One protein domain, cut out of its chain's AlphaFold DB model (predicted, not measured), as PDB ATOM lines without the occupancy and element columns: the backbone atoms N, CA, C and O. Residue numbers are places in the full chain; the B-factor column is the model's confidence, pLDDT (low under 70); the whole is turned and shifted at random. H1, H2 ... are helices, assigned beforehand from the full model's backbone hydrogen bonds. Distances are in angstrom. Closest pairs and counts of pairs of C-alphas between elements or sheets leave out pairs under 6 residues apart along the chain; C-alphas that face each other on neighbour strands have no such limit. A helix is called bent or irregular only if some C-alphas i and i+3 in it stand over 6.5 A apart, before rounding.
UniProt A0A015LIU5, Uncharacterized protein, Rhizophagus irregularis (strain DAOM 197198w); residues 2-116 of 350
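Overview. This is residues 2 to 116 of the 350 residues of an uncharacterized protein of Rhizophagus irregularis (strain DAOM 197198w) (UniProt A0A015LIU5). Two helical hairpins, H1 with H2 and H4 with H5, pack together as an elongated up-and-down bundle, each of these four helices running against the one before it. H1, H2 and H4 pack on one another, H5 packs on H4 and H2, and the tiny H3 sits at one end. The printed part has 115 residues, five named helices in the order H1 to H5 and no named strand, class all helix. It is compact, with a radius of gyration of the C-alphas of 14.8 A and spans of 51 by 27 by 18 A.

Arrangement. H1, residues 2 to 24, touches H2, residues 33 to 59, opposite ways at a shallow tilt of 27 degrees; their closest C-alphas, of Ile 18 and Cys 42, are 5.0 A apart. H4, residues 69 to 87, touches residues 42 to 53 of H2 alone, at a steep tilt of 48 degrees, with the closest C-alphas, of Ala 46 and Ala 77, 4.5 A apart. H5, residues 91 to 116, touches H4 opposite ways at a shallow tilt of 19 degrees, closest at the C-alphas of Phe 81 and Ala 93, 5.2 A. With residues 107 to 115 alone, H5 touches H3, residues 63 to 66. H1 and H5 are apart. O i to N i+4 pairs are within hydrogen-bond range in 17 of 19 for H1, 21 of 23 for H2, 12 of 15 for H4 and 21 of 22 for H5; H3 is too short for one.

Along the chain. H1 begins at C-alpha 2 (23.993, -14.449, -4.512) and spans 34.5 A; it is only just irregular, C-alphas 20 and 23 being 6.7 A apart. H2 spans 39.9 A, H3 5.8 A and H4 27.9 A. H5 spans 39.4 A and ends at C-alpha 116 (12.236, -15.729, -25.355).

Size, cuts and confidence. The C-alphas farthest apart, of Asp 32 and Arg 116, are 51.5 A apart. The printed part has no cut and no long link. Mean pLDDT of the printed part is 75.3; 34 residues are under 70, among them 23 to 36.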
ATOM      1  N   TYR A   2      24.321 -14.800  -5.914       51.06
ATOM      2  CA  TYR A   2      23.993 -14.449  -4.512       51.06
ATOM      3  C   TYR A   2      23.340 -13.066  -4.298       51.06
ATOM      4  O   TYR A   2      22.419 -12.946  -3.498       51.06
ATOM      5  N   ILE A   3      23.756 -12.040  -5.048       57.88
ATOM      6  CA  ILE A   3      23.203 -10.675  -4.934       57.88
ATOM      7  C   ILE A   3      21.726 -10.615  -5.371       57.88
ATOM      8  O   ILE A   3      20.941  -9.873  -4.787       57.88
ATOM      9  N   PHE A   4      21.325 -11.444  -6.344       59.59
ATOM     10  CA  PHE A   4      19.939 -11.509  -6.816       59.59
ATOM     11  C   PHE A   4      19.012 -12.110  -5.749       59.59
ATOM     12  O   PHE A   4      17.947 -11.569  -5.482       59.59
ATOM     13  N   PHE A   5      19.440 -13.170  -5.059       60.38
ATOM     14  CA  PHE A   5      18.635 -13.775  -3.991       60.38
ATOM     15  C   PHE A   5      18.475 -12.864  -2.770       60.38
ATOM     16  O   PHE A   5      17.391 -12.793  -2.198       60.38
ATOM     17  N   LEU A   6      19.530 -12.136  -2.393       67.25
ATOM     18  CA  LEU A   6      19.477 -11.185  -1.280       67.25
ATOM     19  C   LEU A   6      18.517 -10.024  -1.568       67.25
ATOM     20  O   LEU A   6      17.748  -9.642  -0.690       67.25
ATOM     21  N   GLY A   7      18.514  -9.502  -2.799       70.06
ATOM     22  CA  GLY A   7      17.591  -8.441  -3.208       70.06
ATOM     23  C   GLY A   7      16.121  -8.874  -3.190       70.06
ATOM     24  O   GLY A   7      15.273  -8.136  -2.690       70.06
ATOM     25  N   ASP A   8      15.815 -10.079  -3.681       72.12
ATOM     26  CA  ASP A   8      14.434 -10.589  -3.734       72.12
ATOM     27  C   ASP A   8      13.905 -10.931  -2.332       72.12
ATOM     28  O   ASP A   8      12.765 -10.611  -1.996       72.12
ATOM     29  N   LEU A   9      14.765 -11.477  -1.463       80.12
ATOM     30  CA  LEU A   9      14.433 -11.726  -0.058       80.12
ATOM     31  C   LEU A   9      14.205 -10.421   0.720       80.12
ATOM     32  O   LEU A   9      13.296 -10.344   1.545       80.12
ATOM     33  N   TYR A  10      14.995  -9.380   0.440       80.81
ATOM     34  CA  TYR A  10      14.835  -8.066   1.063       80.81
ATOM     35  C   TYR A  10      13.496  -7.430   0.673       80.81
ATOM     36  O   TYR A  10      12.747  -6.980   1.537       80.81
ATOM     37  N   ILE A  11      13.132  -7.469  -0.612       83.62
ATOM     38  CA  ILE A  11      11.819  -6.999  -1.080       83.62
ATOM     39  C   ILE A  11      10.684  -7.802  -0.433       83.62
ATOM     40  O   ILE A  11       9.680  -7.226  -0.004       83.62
ATOM     41  N   PHE A  12      10.855  -9.118  -0.317       82.75
ATOM     42  CA  PHE A  12       9.881  -9.988   0.328       82.75
ATOM     43  C   PHE A  12       9.682  -9.650   1.811       82.75
ATOM     44  O   PHE A  12       8.544  -9.574   2.274       82.75
ATOM     45  N   TYR A  13      10.763  -9.361   2.537       87.06
ATOM     46  CA  TYR A  13      10.707  -8.949   3.938       87.06
ATOM     47  C   TYR A  13       9.847  -7.690   4.139       87.06
ATOM     48  O   TYR A  13       8.916  -7.704   4.946       87.06
ATOM     49  N   TYR A  14      10.069  -6.627   3.357       85.69
ATOM     50  CA  TYR A  14       9.241  -5.413   3.462       85.69
ATOM     51  C   TYR A  14       7.802  -5.629   3.002       85.69
ATOM     52  O   TYR A  14       6.884  -5.014   3.549       85.69
ATOM     53  N   ALA A  15       7.571  -6.516   2.031       84.50
ATOM     54  CA  ALA A  15       6.215  -6.885   1.643       84.50
ATOM     55  C   ALA A  15       5.477  -7.582   2.800       84.50
ATOM     56  O   ALA A  15       4.322  -7.250   3.069       84.50
ATOM     57  N   ILE A  16       6.146  -8.481   3.530       84.62
ATOM     58  CA  ILE A  16       5.587  -9.121   4.730       84.62
ATOM     59  C   ILE A  16       5.312  -8.088   5.824       84.62
ATOM     60  O   ILE A  16       4.233  -8.125   6.415       84.62
ATOM     61  N   LEU A  17       6.226  -7.143   6.067       84.25
ATOM     62  CA  LEU A  17       6.001  -6.067   7.041       84.25
ATOM     63  C   LEU A  17       4.745  -5.259   6.708       84.25
ATOM     64  O   LEU A  17       3.921  -5.009   7.586       84.25
ATOM     65  N   ILE A  18       4.539  -4.913   5.433       83.81
ATOM     66  CA  ILE A  18       3.303  -4.251   5.006       83.81
ATOM     67  C   ILE A  18       2.094  -5.135   5.291       83.81
ATOM     68  O   ILE A  18       1.111  -4.638   5.825       83.81
ATOM     69  N   LEU A  19       2.139  -6.427   4.962       82.19
ATOM     70  CA  LEU A  19       1.004  -7.331   5.172       82.19
ATOM     71  C   LEU A  19       0.658  -7.502   6.656       82.19
ATOM     72  O   LEU A  19      -0.520  -7.436   7.006       82.19
ATOM     73  N   LEU A  20       1.655  -7.649   7.528       82.50
ATOM     74  CA  LEU A  20       1.464  -7.760   8.975       82.50
ATOM     75  C   LEU A  20       0.853  -6.486   9.563       82.50
ATOM     76  O   LEU A  20      -0.124  -6.550  10.310       82.50
ATOM     77  N   HIS A  21       1.386  -5.326   9.178       76.56
ATOM     78  CA  HIS A  21       0.906  -4.042   9.677       76.56
ATOM     79  C   HIS A  21      -0.342  -3.530   8.933       76.56
ATOM     80  O   HIS A  21      -1.007  -2.615   9.415       76.56
ATOM     81  N   SER A  22      -0.747  -4.166   7.823       71.06
ATOM     82  CA  SER A  22      -1.927  -3.771   7.034       71.06
ATOM     83  C   SER A  22      -3.248  -3.897   7.777       71.06
ATOM     84  O   SER A  22      -4.200  -3.194   7.448       71.06
ATOM     85  N   LYS A  23      -3.309  -4.740   8.812       67.38
ATOM     86  CA  LYS A  23      -4.480  -4.842   9.689       67.38
ATOM     87  C   LYS A  23      -4.750  -3.542  10.453       67.38
ATOM     88  O   LYS A  23      -5.877  -3.306  10.868       67.38
ATOM     89  N   TYR A  24      -3.722  -2.719  10.629       62.84
ATOM     90  CA  TYR A  24      -3.800  -1.458  11.350       62.84
ATOM     91  C   TYR A  24      -3.991  -0.255  10.423       62.84
ATOM     92  O   TYR A  24      -4.175   0.833  10.944       62.84
ATOM     93  N   LEU A  25      -4.009  -0.447   9.093       64.88
ATOM     94  CA  LEU A  25      -4.293   0.572   8.063       64.88
ATOM     95  C   LEU A  25      -5.799   0.913   7.995       64.88
ATOM     96  O   LEU A  25      -6.433   0.873   6.936       64.88
ATOM     97  N   ASN A  26      -6.376   1.228   9.152       65.12
ATOM     98  CA  ASN A  26      -7.761   1.660   9.314       65.12
ATOM     99  C   ASN A  26      -7.872   3.183   9.127       65.12
ATOM    100  O   ASN A  26      -6.860   3.889   9.168       65.12
ATOM    101  N   PRO A  27      -9.073   3.721   8.850       60.12
ATOM    102  CA  PRO A  27      -9.264   5.165   8.787       60.12
ATOM    103  C   PRO A  27      -8.778   5.844  10.086       60.12
ATOM    104  O   PRO A  27      -8.926   5.280  11.171       60.12
ATOM    105  N   PRO A  28      -8.196   7.054   9.991       58.19
ATOM    106  CA  PRO A  28      -7.529   7.731  11.109       58.19
ATOM    107  C   PRO A  28      -8.445   8.053  12.303       58.19
ATOM    108  O   PRO A  28      -7.944   8.375  13.375       58.19
ATOM    109  N   GLU A  29      -9.764   7.929  12.141       54.69
ATOM    110  CA  GLU A  29     -10.771   8.123  13.193       54.69
ATOM    111  C   GLU A  29     -10.799   6.984  14.235       54.69
ATOM    112  O   GLU A  29     -11.342   7.171  15.320       54.69
ATOM    113  N   GLU A  30     -10.176   5.831  13.954       53.97
ATOM    114  CA  GLU A  30     -10.153   4.646  14.838       53.97
ATOM    115  C   GLU A  30      -8.758   4.335  15.422       53.97
ATOM    116  O   GLU A  30      -8.527   3.250  15.960       53.97
ATOM    117  N   CYS A  31      -7.785   5.240  15.282       51.12
ATOM    118  CA  CYS A  31      -6.393   4.934  15.614       51.12
ATOM    119  C   CYS A  31      -6.035   5.158  17.087       51.12
ATOM    120  O   CYS A  31      -5.852   6.290  17.529       51.12
ATOM    121  N   ASP A  32      -5.785   4.057  17.799       51.16
ATOM    122  CA  ASP A  32      -4.965   4.058  19.011       51.16
ATOM    123  C   ASP A  32      -3.510   4.448  18.692       51.16
ATOM    124  O   ASP A  32      -2.998   4.208  17.595       51.16
ATOM    125  N   ILE A  33      -2.798   4.993  19.681       54.38
ATOM    126  CA  ILE A  33      -1.394   5.449  19.579       54.38
ATOM    127  C   ILE A  33      -0.467   4.345  19.014       54.38
ATOM    128  O   ILE A  33       0.492   4.626  18.297       54.38
ATOM    129  N   THR A  34      -0.796   3.067  19.237       54.91
ATOM    130  CA  THR A  34      -0.077   1.900  18.690       54.91
ATOM    131  C   THR A  34      -0.267   1.691  17.179       54.91
ATOM    132  O   THR A  34       0.599   1.105  16.522       54.91
ATOM    133  N   ALA A  35      -1.369   2.169  16.596       58.03
ATOM    134  CA  ALA A  35      -1.635   2.104  15.157       58.03
ATOM    135  C   ALA A  35      -0.837   3.160  14.367       58.03
ATOM    136  O   ALA A  35      -0.443   2.901  13.229       58.03
ATOM    137  N   SER A  36      -0.491   4.294  14.993       63.09
ATOM    138  CA  SER A  36       0.341   5.350  14.386       63.09
ATOM    139  C   SER A  36       1.725   4.836  13.950       63.09
ATOM    140  O   SER A  36       2.184   5.085  12.828       63.09
ATOM    141  N   ASN A  37       2.357   4.011  14.790       73.06
ATOM    142  CA  ASN A  37       3.636   3.376  14.463       73.06
ATOM    143  C   ASN A  37       3.491   2.380  13.304       73.06
ATOM    144  O   ASN A  37       4.336   2.335  12.412       73.06
ATOM    145  N   SER A  38       2.383   1.634  13.260       78.00
ATOM    146  CA  SER A  38       2.101   0.684  12.177       78.00
ATOM    147  C   SER A  38       1.882   1.381  10.831       78.00
ATOM    148  O   SER A  38       2.408   0.927   9.816       78.00
ATOM    149  N   HIS A  39       1.187   2.523  10.810       77.50
ATOM    150  CA  HIS A  39       1.049   3.352   9.608       77.50
ATOM    151  C   HIS A  39       2.402   3.831   9.084       77.50
ATOM    152  O   HIS A  39       2.683   3.723   7.888       77.50
ATOM    153  N   THR A  40       3.257   4.313   9.986       81.81
ATOM    154  CA  THR A  40       4.600   4.787   9.642       81.81
ATOM    155  C   THR A  40       5.450   3.656   9.062       81.81
ATOM    156  O   THR A  40       6.046   3.827   7.997       81.81
ATOM    157  N   ILE A  41       5.426   2.471   9.685       84.19
ATOM    158  CA  ILE A  41       6.127   1.273   9.199       84.19
ATOM    159  C   ILE A  41       5.636   0.882   7.801       84.19
ATOM    160  O   ILE A  41       6.458   0.622   6.921       84.19
ATOM    161  N   CYS A  42       4.323   0.881   7.549       83.75
ATOM    162  CA  CYS A  42       3.780   0.570   6.225       83.75
ATOM    163  C   CYS A  42       4.245   1.569   5.160       83.75
ATOM    164  O   CYS A  42       4.658   1.149   4.078       83.75
ATOM    165  N   ILE A  43       4.204   2.873   5.453       85.12
ATOM    166  CA  ILE A  43       4.608   3.931   4.512       85.12
ATOM    167  C   ILE A  43       6.109   3.849   4.213       85.12
ATOM    168  O   ILE A  43       6.514   3.916   3.047       85.12
ATOM    169  N   GLN A  44       6.941   3.668   5.240       87.31
ATOM    170  CA  GLN A  44       8.385   3.501   5.078       87.31
ATOM    171  C   GLN A  44       8.705   2.241   4.268       87.31
ATOM    172  O   GLN A  44       9.436   2.320   3.283       87.31
ATOM    173  N   SER A  45       8.084   1.109   4.605       85.62
ATOM    174  CA  SER A  45       8.267  -0.160   3.890       85.62
ATOM    175  C   SER A  45       7.847  -0.052   2.423       85.62
ATOM    176  O   SER A  45       8.580  -0.483   1.535       85.62
ATOM    177  N   ALA A  46       6.709   0.589   2.138       85.50
ATOM    178  CA  ALA A  46       6.249   0.811   0.769       85.50
ATOM    179  C   ALA A  46       7.220   1.707  -0.011       85.50
ATOM    180  O   ALA A  46       7.499   1.447  -1.178       85.50
ATOM    181  N   THR A  47       7.782   2.727   0.640       88.19
ATOM    182  CA  THR A  47       8.780   3.619   0.034       88.19
ATOM    183  C   THR A  47      10.070   2.872  -0.288       88.19
ATOM    184  O   THR A  47      10.575   3.007  -1.402       88.19
ATOM    185  N   ILE A  48      10.569   2.042   0.631       88.19
ATOM    186  CA  ILE A  48      11.763   1.212   0.416       88.19
ATOM    187  C   ILE A  48      11.553   0.276  -0.778       88.19
ATOM    188  O   ILE A  48      12.405   0.231  -1.660       88.19
ATOM    189  N   ILE A  49      10.393  -0.387  -0.869       87.56
ATOM    190  CA  ILE A  49      10.063  -1.265  -2.005       87.56
ATOM    191  C   ILE A  49      10.153  -0.508  -3.335       87.56
ATOM    192  O   ILE A  49      10.764  -1.017  -4.269       87.56
ATOM    193  N   VAL A  50       9.604   0.710  -3.431       88.50
ATOM    194  CA  VAL A  50       9.687   1.515  -4.668       88.50
ATOM    195  C   VAL A  50      11.133   1.774  -5.069       88.50
ATOM    196  O   VAL A  50      11.502   1.512  -6.210       88.50
ATOM    197  N   HIS A  51      11.959   2.228  -4.127       86.81
ATOM    198  CA  HIS A  51      13.351   2.575  -4.413       86.81
ATOM    199  C   HIS A  51      14.178   1.332  -4.759       86.81
ATOM    200  O   HIS A  51      14.990   1.364  -5.681       86.81
ATOM    201  N   CYS A  52      13.946   0.209  -4.073       84.25
ATOM    202  CA  CYS A  52      14.585  -1.061  -4.403       84.25
ATOM    203  C   CYS A  52      14.210  -1.524  -5.816       84.25
ATOM    204  O   CYS A  52      15.094  -1.912  -6.574       84.25
ATOM    205  N   LEU A  53      12.932  -1.444  -6.194       84.31
ATOM    206  CA  LEU A  53      12.482  -1.810  -7.539       84.31
ATOM    207  C   LEU A  53      13.063  -0.883  -8.617       84.31
ATOM    208  O   LEU A  53      13.445  -1.373  -9.676       84.31
ATOM    209  N   GLU A  54      13.172   0.424  -8.355       85.81
ATOM    210  CA  GLU A  54      13.826   1.392  -9.254       85.81
ATOM    211  C   GLU A  54      15.299   1.033  -9.480       85.81
ATOM    212  O   GLU A  54      15.724   0.850 -10.620       85.81
ATOM    213  N   ILE A  55      16.063   0.844  -8.400       83.62
ATOM    214  CA  ILE A  55      17.496   0.523  -8.474       83.62
ATOM    215  C   ILE A  55      17.725  -0.818  -9.174       83.62
ATOM    216  O   ILE A  55      18.642  -0.939  -9.989       83.62
ATOM    217  N   LEU A  56      16.912  -1.831  -8.867       79.94
ATOM    218  CA  LEU A  56      17.040  -3.146  -9.487       79.94
ATOM    219  C   LEU A  56      16.700  -3.093 -10.974       79.94
ATOM    220  O   LEU A  56      17.403  -3.716 -11.761       79.94
ATOM    221  N   LEU A  57      15.688  -2.321 -11.383       79.75
ATOM    222  CA  LEU A  57      15.358  -2.168 -12.803       79.75
ATOM    223  C   LEU A  57      16.451  -1.427 -13.572       79.75
ATOM    224  O   LEU A  57      16.698  -1.754 -14.729       79.75
ATOM    225  N   GLU A  58      17.087  -0.432 -12.952       79.88
ATOM    226  CA  GLU A  58      18.146   0.352 -13.591       79.88
ATOM    227  C   GLU A  58      19.467  -0.410 -13.687       79.88
ATOM    228  O   GLU A  58      20.113  -0.395 -14.733       79.88
ATOM    229  N   LYS A  59      19.890  -1.060 -12.599       80.25
ATOM    230  CA  LYS A  59      21.223  -1.672 -12.512       80.25
ATOM    231  C   LYS A  59      21.250  -3.138 -12.916       80.25
ATOM    232  O   LYS A  59      22.272  -3.609 -13.406       80.25
ATOM    233  N   HIS A  60      20.160  -3.862 -12.682       76.69
ATOM    234  CA  HIS A  60      20.105  -5.313 -12.837       76.69
ATOM    235  C   HIS A  60      18.756  -5.757 -13.422       76.69
ATOM    236  O   HIS A  60      18.027  -6.487 -12.755       76.69
ATOM    237  N   PRO A  61      18.397  -5.363 -14.659       72.31
ATOM    238  CA  PRO A  61      17.117  -5.747 -15.263       72.31
ATOM    239  C   PRO A  61      16.941  -7.272 -15.358       72.31
ATOM    240  O   PRO A  61      15.828  -7.764 -15.174       72.31
ATOM    241  N   ASP A  62      18.040  -8.024 -15.517       67.75
ATOM    242  CA  ASP A  62      18.060  -9.496 -15.487       67.75
ATOM    243  C   ASP A  62      17.479 -10.079 -14.184       67.75
ATOM    244  O   ASP A  62      17.013 -11.216 -14.164       67.75
ATOM    245  N   PHE A  63      17.476  -9.310 -13.087       71.56
ATOM    246  CA  PHE A  63      16.872  -9.703 -11.812       71.56
ATOM    247  C   PHE A  63      15.408 -10.102 -11.996       71.56
ATOM    248  O   PHE A  63      14.979 -11.133 -11.487       71.56
ATOM    249  N   PHE A  64      14.643  -9.332 -12.772       69.00
ATOM    250  CA  PHE A  64      13.204  -9.550 -12.941       69.00
ATOM    251  C   PHE A  64      12.854 -10.703 -13.880       69.00
ATOM    252  O   PHE A  64      11.686 -11.069 -13.962       69.00
ATOM    253  N   ALA A  65      13.842 -11.289 -14.557       64.81
ATOM    254  CA  ALA A  65      13.657 -12.533 -15.295       64.81
ATOM    255  C   ALA A  65      13.464 -13.735 -14.356       64.81
ATOM    256  O   ALA A  65      12.782 -14.692 -14.707       64.81
ATOM    257  N   PHE A  66      14.062 -13.678 -13.161       64.69
ATOM    258  CA  PHE A  66      14.100 -14.792 -12.207       64.69
ATOM    259  C   PHE A  66      13.478 -14.460 -10.845       64.69
ATOM    260  O   PHE A  66      13.247 -15.364 -10.044       64.69
ATOM    261  N   ALA A  67      13.225 -13.181 -10.563       66.25
ATOM    262  CA  ALA A  67      12.653 -12.736  -9.302       66.25
ATOM    263  C   ALA A  67      11.176 -13.117  -9.186       66.25
ATOM    264  O   ALA A  67      10.361 -12.815 -10.062       66.25
ATOM    265  N   VAL A  68      10.827 -13.722  -8.054       65.69
ATOM    266  CA  VAL A  68       9.457 -14.148  -7.743       65.69
ATOM    267  C   VAL A  68       8.757 -13.085  -6.895       65.69
ATOM    268  O   VAL A  68       7.560 -12.838  -7.065       65.69
ATOM    269  N   TYR A  69       9.493 -12.406  -6.009       69.75
ATOM    270  CA  TYR A  69       8.902 -11.522  -5.000       69.75
ATOM    271  C   TYR A  69       8.883 -10.042  -5.398       69.75
ATOM    272  O   TYR A  69       8.013  -9.299  -4.934       69.75
ATOM    273  N   GLY A  70       9.754  -9.618  -6.316       70.69
ATOM    274  CA  GLY A  70       9.732  -8.281  -6.922       70.69
ATOM    275  C   GLY A  70       8.344  -7.853  -7.435       70.69
ATOM    276  O   GLY A  70       7.808  -6.845  -6.965       70.69
ATOM    277  N   PRO A  71       7.708  -8.616  -8.349       71.88
ATOM    278  CA  PRO A  71       6.362  -8.311  -8.842       71.88
ATOM    279  C   PRO A  71       5.277  -8.396  -7.758       71.88
ATOM    280  O   PRO A  71       4.324  -7.615  -7.771       71.88
ATOM    281  N   PHE A  72       5.426  -9.319  -6.802       80.19
ATOM    282  CA  PHE A  72       4.481  -9.515  -5.701       80.19
ATOM    283  C   PHE A  72       4.393  -8.283  -4.787       80.19
ATOM    284  O   PHE A  72       3.294  -7.840  -4.448       80.19
ATOM    285  N   ALA A  73       5.534  -7.681  -4.443       82.19
ATOM    286  CA  ALA A  73       5.623  -6.547  -3.520       82.19
ATOM    287  C   ALA A  73       4.977  -5.245  -4.039       82.19
ATOM    288  O   ALA A  73       4.651  -4.351  -3.253       82.19
ATOM    289  N   ILE A  74       4.718  -5.151  -5.350       81.81
ATOM    290  CA  ILE A  74       4.071  -3.991  -5.982       81.81
ATOM    291  C   ILE A  74       2.650  -3.786  -5.446       81.81
ATOM    292  O   ILE A  74       2.251  -2.653  -5.173       81.81
ATOM    293  N   ASN A  75       1.870  -4.859  -5.298       81.94
ATOM    294  CA  ASN A  75       0.462  -4.759  -4.904       81.94
ATOM    295  C   ASN A  75       0.288  -4.264  -3.451       81.94
ATOM    296  O   ASN A  75      -0.478  -3.315  -3.248       81.94
ATOM    297  N   PRO A  76       1.012  -4.809  -2.450       80.44
ATOM    298  CA  PRO A  76       1.043  -4.248  -1.100       80.44
ATOM    299  C   PRO A  76       1.450  -2.769  -1.077       80.44
ATOM    300  O   PRO A  76       0.746  -1.956  -0.477       80.44
ATOM    301  N   ALA A  77       2.521  -2.389  -1.785       82.94
ATOM    302  CA  ALA A  77       2.993  -1.003  -1.819       82.94
ATOM    303  C   ALA A  77       1.955  -0.043  -2.433       82.94
ATOM    304  O   ALA A  77       1.679   1.018  -1.871       82.94
ATOM    305  N   LYS A  78       1.302  -0.438  -3.537       82.56
ATOM    306  CA  LYS A  78       0.212   0.344  -4.148       82.56
ATOM    307  C   LYS A  78      -0.929   0.595  -3.168       82.56
ATOM    308  O   LYS A  78      -1.446   1.707  -3.103       82.56
ATOM    309  N   ARG A  79      -1.315  -0.408  -2.380       79.06
ATOM    310  CA  ARG A  79      -2.397  -0.255  -1.403       79.06
ATOM    311  C   ARG A  79      -2.044   0.768  -0.324       79.06
ATOM    312  O   ARG A  79      -2.869   1.636  -0.045       79.06
ATOM    313  N   VAL A  80      -0.823   0.723   0.211       83.88
ATOM    314  CA  VAL A  80      -0.348   1.697   1.210       83.88
ATOM    315  C   VAL A  80      -0.401   3.119   0.656       83.88
ATOM    316  O   VAL A  80      -0.995   3.993   1.281       83.88
ATOM    317  N   PHE A  81       0.136   3.356  -0.544       84.31
ATOM    318  CA  PHE A  81       0.106   4.700  -1.123       84.31
ATOM    319  C   PHE A  81      -1.298   5.145  -1.543       84.31
ATOM    320  O   PHE A  81      -1.592   6.333  -1.470       84.31
ATOM    321  N   SER A  82      -2.189   4.226  -1.931       83.31
ATOM    322  CA  SER A  82      -3.599   4.557  -2.201       83.31
ATOM    323  C   SER A  82      -4.334   5.000  -0.938       83.31
ATOM    324  O   SER A  82      -5.084   5.973  -0.968       83.31
ATOM    325  N   TRP A  83      -4.059   4.340   0.189       83.38
ATOM    326  CA  TRP A  83      -4.576   4.739   1.489       83.38
ATOM    327  C   TRP A  83      -3.988   6.091   1.910       83.38
ATOM    328  O   TRP A  83      -4.730   7.006   2.255       83.38
ATOM    329  N   GLN A  84      -2.674   6.273   1.769       81.69
ATOM    330  CA  GLN A  84      -2.011   7.531   2.109       81.69
ATOM    331  C   GLN A  84      -2.515   8.695   1.243       81.69
ATOM    332  O   GLN A  84      -2.747   9.786   1.753       81.69
ATOM    333  N   ALA A  85      -2.744   8.478  -0.053       80.56
ATOM    334  CA  ALA A  85      -3.310   9.494  -0.937       80.56
ATOM    335  C   ALA A  85      -4.747   9.873  -0.544       80.56
ATOM    336  O   ALA A  85      -5.124  11.033  -0.682       80.56
ATOM    337  N   LYS A  86      -5.531   8.911  -0.039       79.81
ATOM    338  CA  LYS A  86      -6.924   9.125   0.371       79.81
ATOM    339  C   LYS A  86      -7.053   9.845   1.717       79.81
ATOM    340  O   LYS A  86      -7.955  10.660   1.860       79.81
ATOM    341  N   TYR A  87      -6.190   9.536   2.686       71.94
ATOM    342  CA  TYR A  87      -6.353   9.992   4.075       71.94
ATOM    343  C   TYR A  87      -5.309  11.017   4.541       71.94
ATOM    344  O   TYR A  87      -5.548  11.702   5.527       71.94
ATOM    345  N   SER A  88      -4.166  11.146   3.859       66.19
ATOM    346  CA  SER A  88      -3.074  12.051   4.261       66.19
ATOM    347  C   SER A  88      -2.927  13.279   3.347       66.19
ATOM    348  O   SER A  88      -1.959  14.016   3.519       66.19
ATOM    349  N   GLU A  89      -3.810  13.472   2.351       62.00
ATOM    350  CA  GLU A  89      -3.738  14.527   1.310       62.00
ATOM    351  C   GLU A  89      -2.317  14.764   0.751       62.00
ATOM    352  O   GLU A  89      -1.926  15.859   0.342       62.00
ATOM    353  N   ASN A  90      -1.498  13.711   0.727       73.00
ATOM    354  CA  ASN A  90      -0.087  13.844   0.420       73.00
ATOM    355  C   ASN A  90       0.132  13.688  -1.087       73.00
ATOM    356  O   ASN A  90       0.079  12.578  -1.627       73.00
ATOM    357  N   LYS A  91       0.443  14.796  -1.773       77.44
ATOM    358  CA  LYS A  91       0.752  14.806  -3.217       77.44
ATOM    359  C   LYS A  91       1.868  13.816  -3.591       77.44
ATOM    360  O   LYS A  91       1.816  13.224  -4.668       77.44
ATOM    361  N   LYS A  92       2.824  13.575  -2.685       81.88
ATOM    362  CA  LYS A  92       3.931  12.627  -2.879       81.88
ATOM    363  C   LYS A  92       3.448  11.177  -2.963       81.88
ATOM    364  O   LYS A  92       3.998  10.406  -3.741       81.88
ATOM    365  N   ALA A  93       2.402  10.803  -2.226       79.75
ATOM    366  CA  ALA A  93       1.836   9.454  -2.296       79.75
ATOM    367  C   ALA A  93       1.216   9.177  -3.677       79.75
ATOM    368  O   ALA A  93       1.417   8.107  -4.250       79.75
ATOM    369  N   GLY A  94       0.538  10.175  -4.256       80.00
ATOM    370  CA  GLY A  94       0.023  10.102  -5.625       80.00
ATOM    371  C   GLY A  94       1.128   9.977  -6.679       80.00
ATOM    372  O   GLY A  94       0.978   9.240  -7.653       80.00
ATOM    373  N   GLU A  95       2.260  10.652  -6.480       85.81
ATOM    374  CA  GLU A  95       3.435  10.496  -7.341       85.81
ATOM    375  C   GLU A  95       4.046   9.090  -7.228       85.81
ATOM    376  O   GLU A  95       4.295   8.446  -8.247       85.81
ATOM    377  N   MET A  96       4.212   8.576  -6.006       84.56
ATOM    378  CA  MET A  96       4.742   7.229  -5.753       84.56
ATOM    379  C   MET A  96       3.851   6.127  -6.347       84.56
ATOM    380  O   MET A  96       4.367   5.135  -6.860       84.56
ATOM    381  N   LEU A  97       2.525   6.315  -6.381       84.81
ATOM    382  CA  LEU A  97       1.602   5.419  -7.091       84.81
ATOM    383  C   LEU A  97       1.861   5.374  -8.596       84.81
ATOM    384  O   LEU A  97       1.934   4.288  -9.174       84.81
ATOM    385  N   LYS A  98       2.020   6.543  -9.227       86.75
ATOM    386  CA  LYS A  98       2.325   6.633 -10.662       86.75
ATOM    387  C   LYS A  98       3.670   5.984 -10.977       86.75
ATOM    388  O   LYS A  98       3.779   5.252 -11.957       86.75
ATOM    389  N   ARG A  99       4.674   6.198 -10.118       86.38
ATOM    390  CA  ARG A  99       5.980   5.531 -10.226       86.38
ATOM    391  C   ARG A  99       5.829   4.012 -10.146       86.38
ATOM    392  O   ARG A  99       6.272   3.324 -11.054       86.38
ATOM    393  N   LEU A 100       5.109   3.486  -9.153       85.19
ATOM    394  CA  LEU A 100       4.821   2.047  -9.029       85.19
ATOM    395  C   LEU A 100       4.115   1.453 -10.247       85.19
ATOM    396  O   LEU A 100       4.366   0.306 -10.614       85.19
ATOM    397  N   GLU A 101       3.206   2.197 -10.867       85.69
ATOM    398  CA  GLU A 101       2.518   1.753 -12.075       85.69
ATOM    399  C   GLU A 101       3.453   1.675 -13.282       85.69
ATOM    400  O   GLU A 101       3.442   0.683 -14.014       85.69
ATOM    401  N   LEU A 102       4.335   2.659 -13.429       87.50
ATOM    402  CA  LEU A 102       5.375   2.651 -14.447       87.50
ATOM    403  C   LEU A 102       6.388   1.518 -14.219       87.50
ATOM    404  O   LEU A 102       6.738   0.819 -15.170       87.50
ATOM    405  N   LEU A 103       6.802   1.275 -12.970       85.19
ATOM    406  CA  LEU A 103       7.683   0.160 -12.603       85.19
ATOM    407  C   LEU A 103       7.027  -1.188 -12.908       85.19
ATOM    408  O   LEU A 103       7.661  -2.039 -13.522       85.19
ATOM    409  N   LYS A 104       5.740  -1.362 -12.576       85.00
ATOM    410  CA  LYS A 104       4.973  -2.571 -12.918       85.00
ATOM    411  C   LYS A 104       5.017  -2.855 -14.420       85.00
ATOM    412  O   LYS A 104       5.285  -3.984 -14.822       85.00
ATOM    413  N   ASN A 105       4.775  -1.837 -15.244       83.88
ATOM    414  CA  ASN A 105       4.783  -1.989 -16.699       83.88
ATOM    415  C   ASN A 105       6.183  -2.329 -17.224       83.88
ATOM    416  O   ASN A 105       6.319  -3.194 -18.084       83.88
ATOM    417  N   ARG A 106       7.232  -1.705 -16.676       80.88
ATOM    418  CA  ARG A 106       8.623  -2.024 -17.035       80.88
ATOM    419  C   ARG A 106       9.002  -3.452 -16.659       80.88
ATOM    420  O   ARG A 106       9.540  -4.157 -17.502       80.88
ATOM    421  N   ILE A 107       8.654  -3.908 -15.457       79.88
ATOM    422  CA  ILE A 107       8.888  -5.292 -15.010       79.88
ATOM    423  C   ILE A 107       8.169  -6.285 -15.932       79.88
ATOM    424  O   ILE A 107       8.747  -7.302 -16.310       79.88
ATOM    425  N   ALA A 108       6.943  -5.973 -16.364       77.12
ATOM    426  CA  ALA A 108       6.193  -6.801 -17.309       77.12
ATOM    427  C   ALA A 108       6.831  -6.862 -18.712       77.12
ATOM    428  O   ALA A 108       6.734  -7.882 -19.384       77.12
ATOM    429  N   ILE A 109       7.475  -5.786 -19.174       78.56
ATOM    430  CA  ILE A 109       8.205  -5.776 -20.455       78.56
ATOM    431  C   ILE A 109       9.503  -6.576 -20.336       78.56
ATOM    432  O   ILE A 109       9.807  -7.387 -21.206       78.56
ATOM    433  N   VAL A 110      10.251  -6.353 -19.253       72.69
ATOM    434  CA  VAL A 110      11.526  -7.025 -18.985       72.69
ATOM    435  C   VAL A 110      11.299  -8.530 -18.864       72.69
ATOM    436  O   VAL A 110      11.899  -9.267 -19.629       72.69
ATOM    437  N   SER A 111      10.365  -8.985 -18.024       67.62
ATOM    438  CA  SER A 111      10.027 -10.417 -17.881       67.62
ATOM    439  C   SER A 111       9.693 -11.099 -19.216       67.62
ATOM    440  O   SER A 111      10.272 -12.138 -19.527       67.62
ATOM    441  N   LYS A 112       8.879 -10.467 -20.073       67.69
ATOM    442  CA  LYS A 112       8.583 -10.971 -21.431       67.69
ATOM    443  C   LYS A 112       9.816 -11.087 -22.334       67.69
ATOM    444  O   LYS A 112       9.842 -11.924 -23.230       67.69
ATOM    445  N   GLY A 113      10.827 -10.242 -22.134       61.28
ATOM    446  CA  GLY A 113      12.072 -10.261 -22.904       61.28
ATOM    447  C   GLY A 113      12.962 -11.475 -22.615       61.28
ATOM    448  O   GLY A 113      13.683 -11.910 -23.512       61.28
ATOM    449  N   TYR A 114      12.883 -12.042 -21.406       56.44
ATOM    450  CA  TYR A 114      13.639 -13.239 -21.002       56.44
ATOM    451  C   TYR A 114      12.849 -14.541 -21.177       56.44
ATOM    452  O   TYR A 114      13.457 -15.603 -21.278       56.44
ATOM    453  N   ASP A 115      11.525 -14.466 -21.337       53.25
ATOM    454  CA  ASP A 115      10.676 -15.591 -21.762       53.25
ATOM    455  C   ASP A 115      10.916 -16.023 -23.230       53.25
ATOM    456  O   ASP A 115      10.290 -16.964 -23.709       53.25
ATOM    457  N   ARG A 116      11.874 -15.415 -23.952       41.34
ATOM    458  CA  ARG A 116      12.236 -15.729 -25.355       41.34
ATOM    459  C   ARG A 116      12.740 -17.162 -25.615       41.34
ATOM    460  O   ARG A 116      13.030 -17.492 -26.760       41.34
TER     461      ARG A 116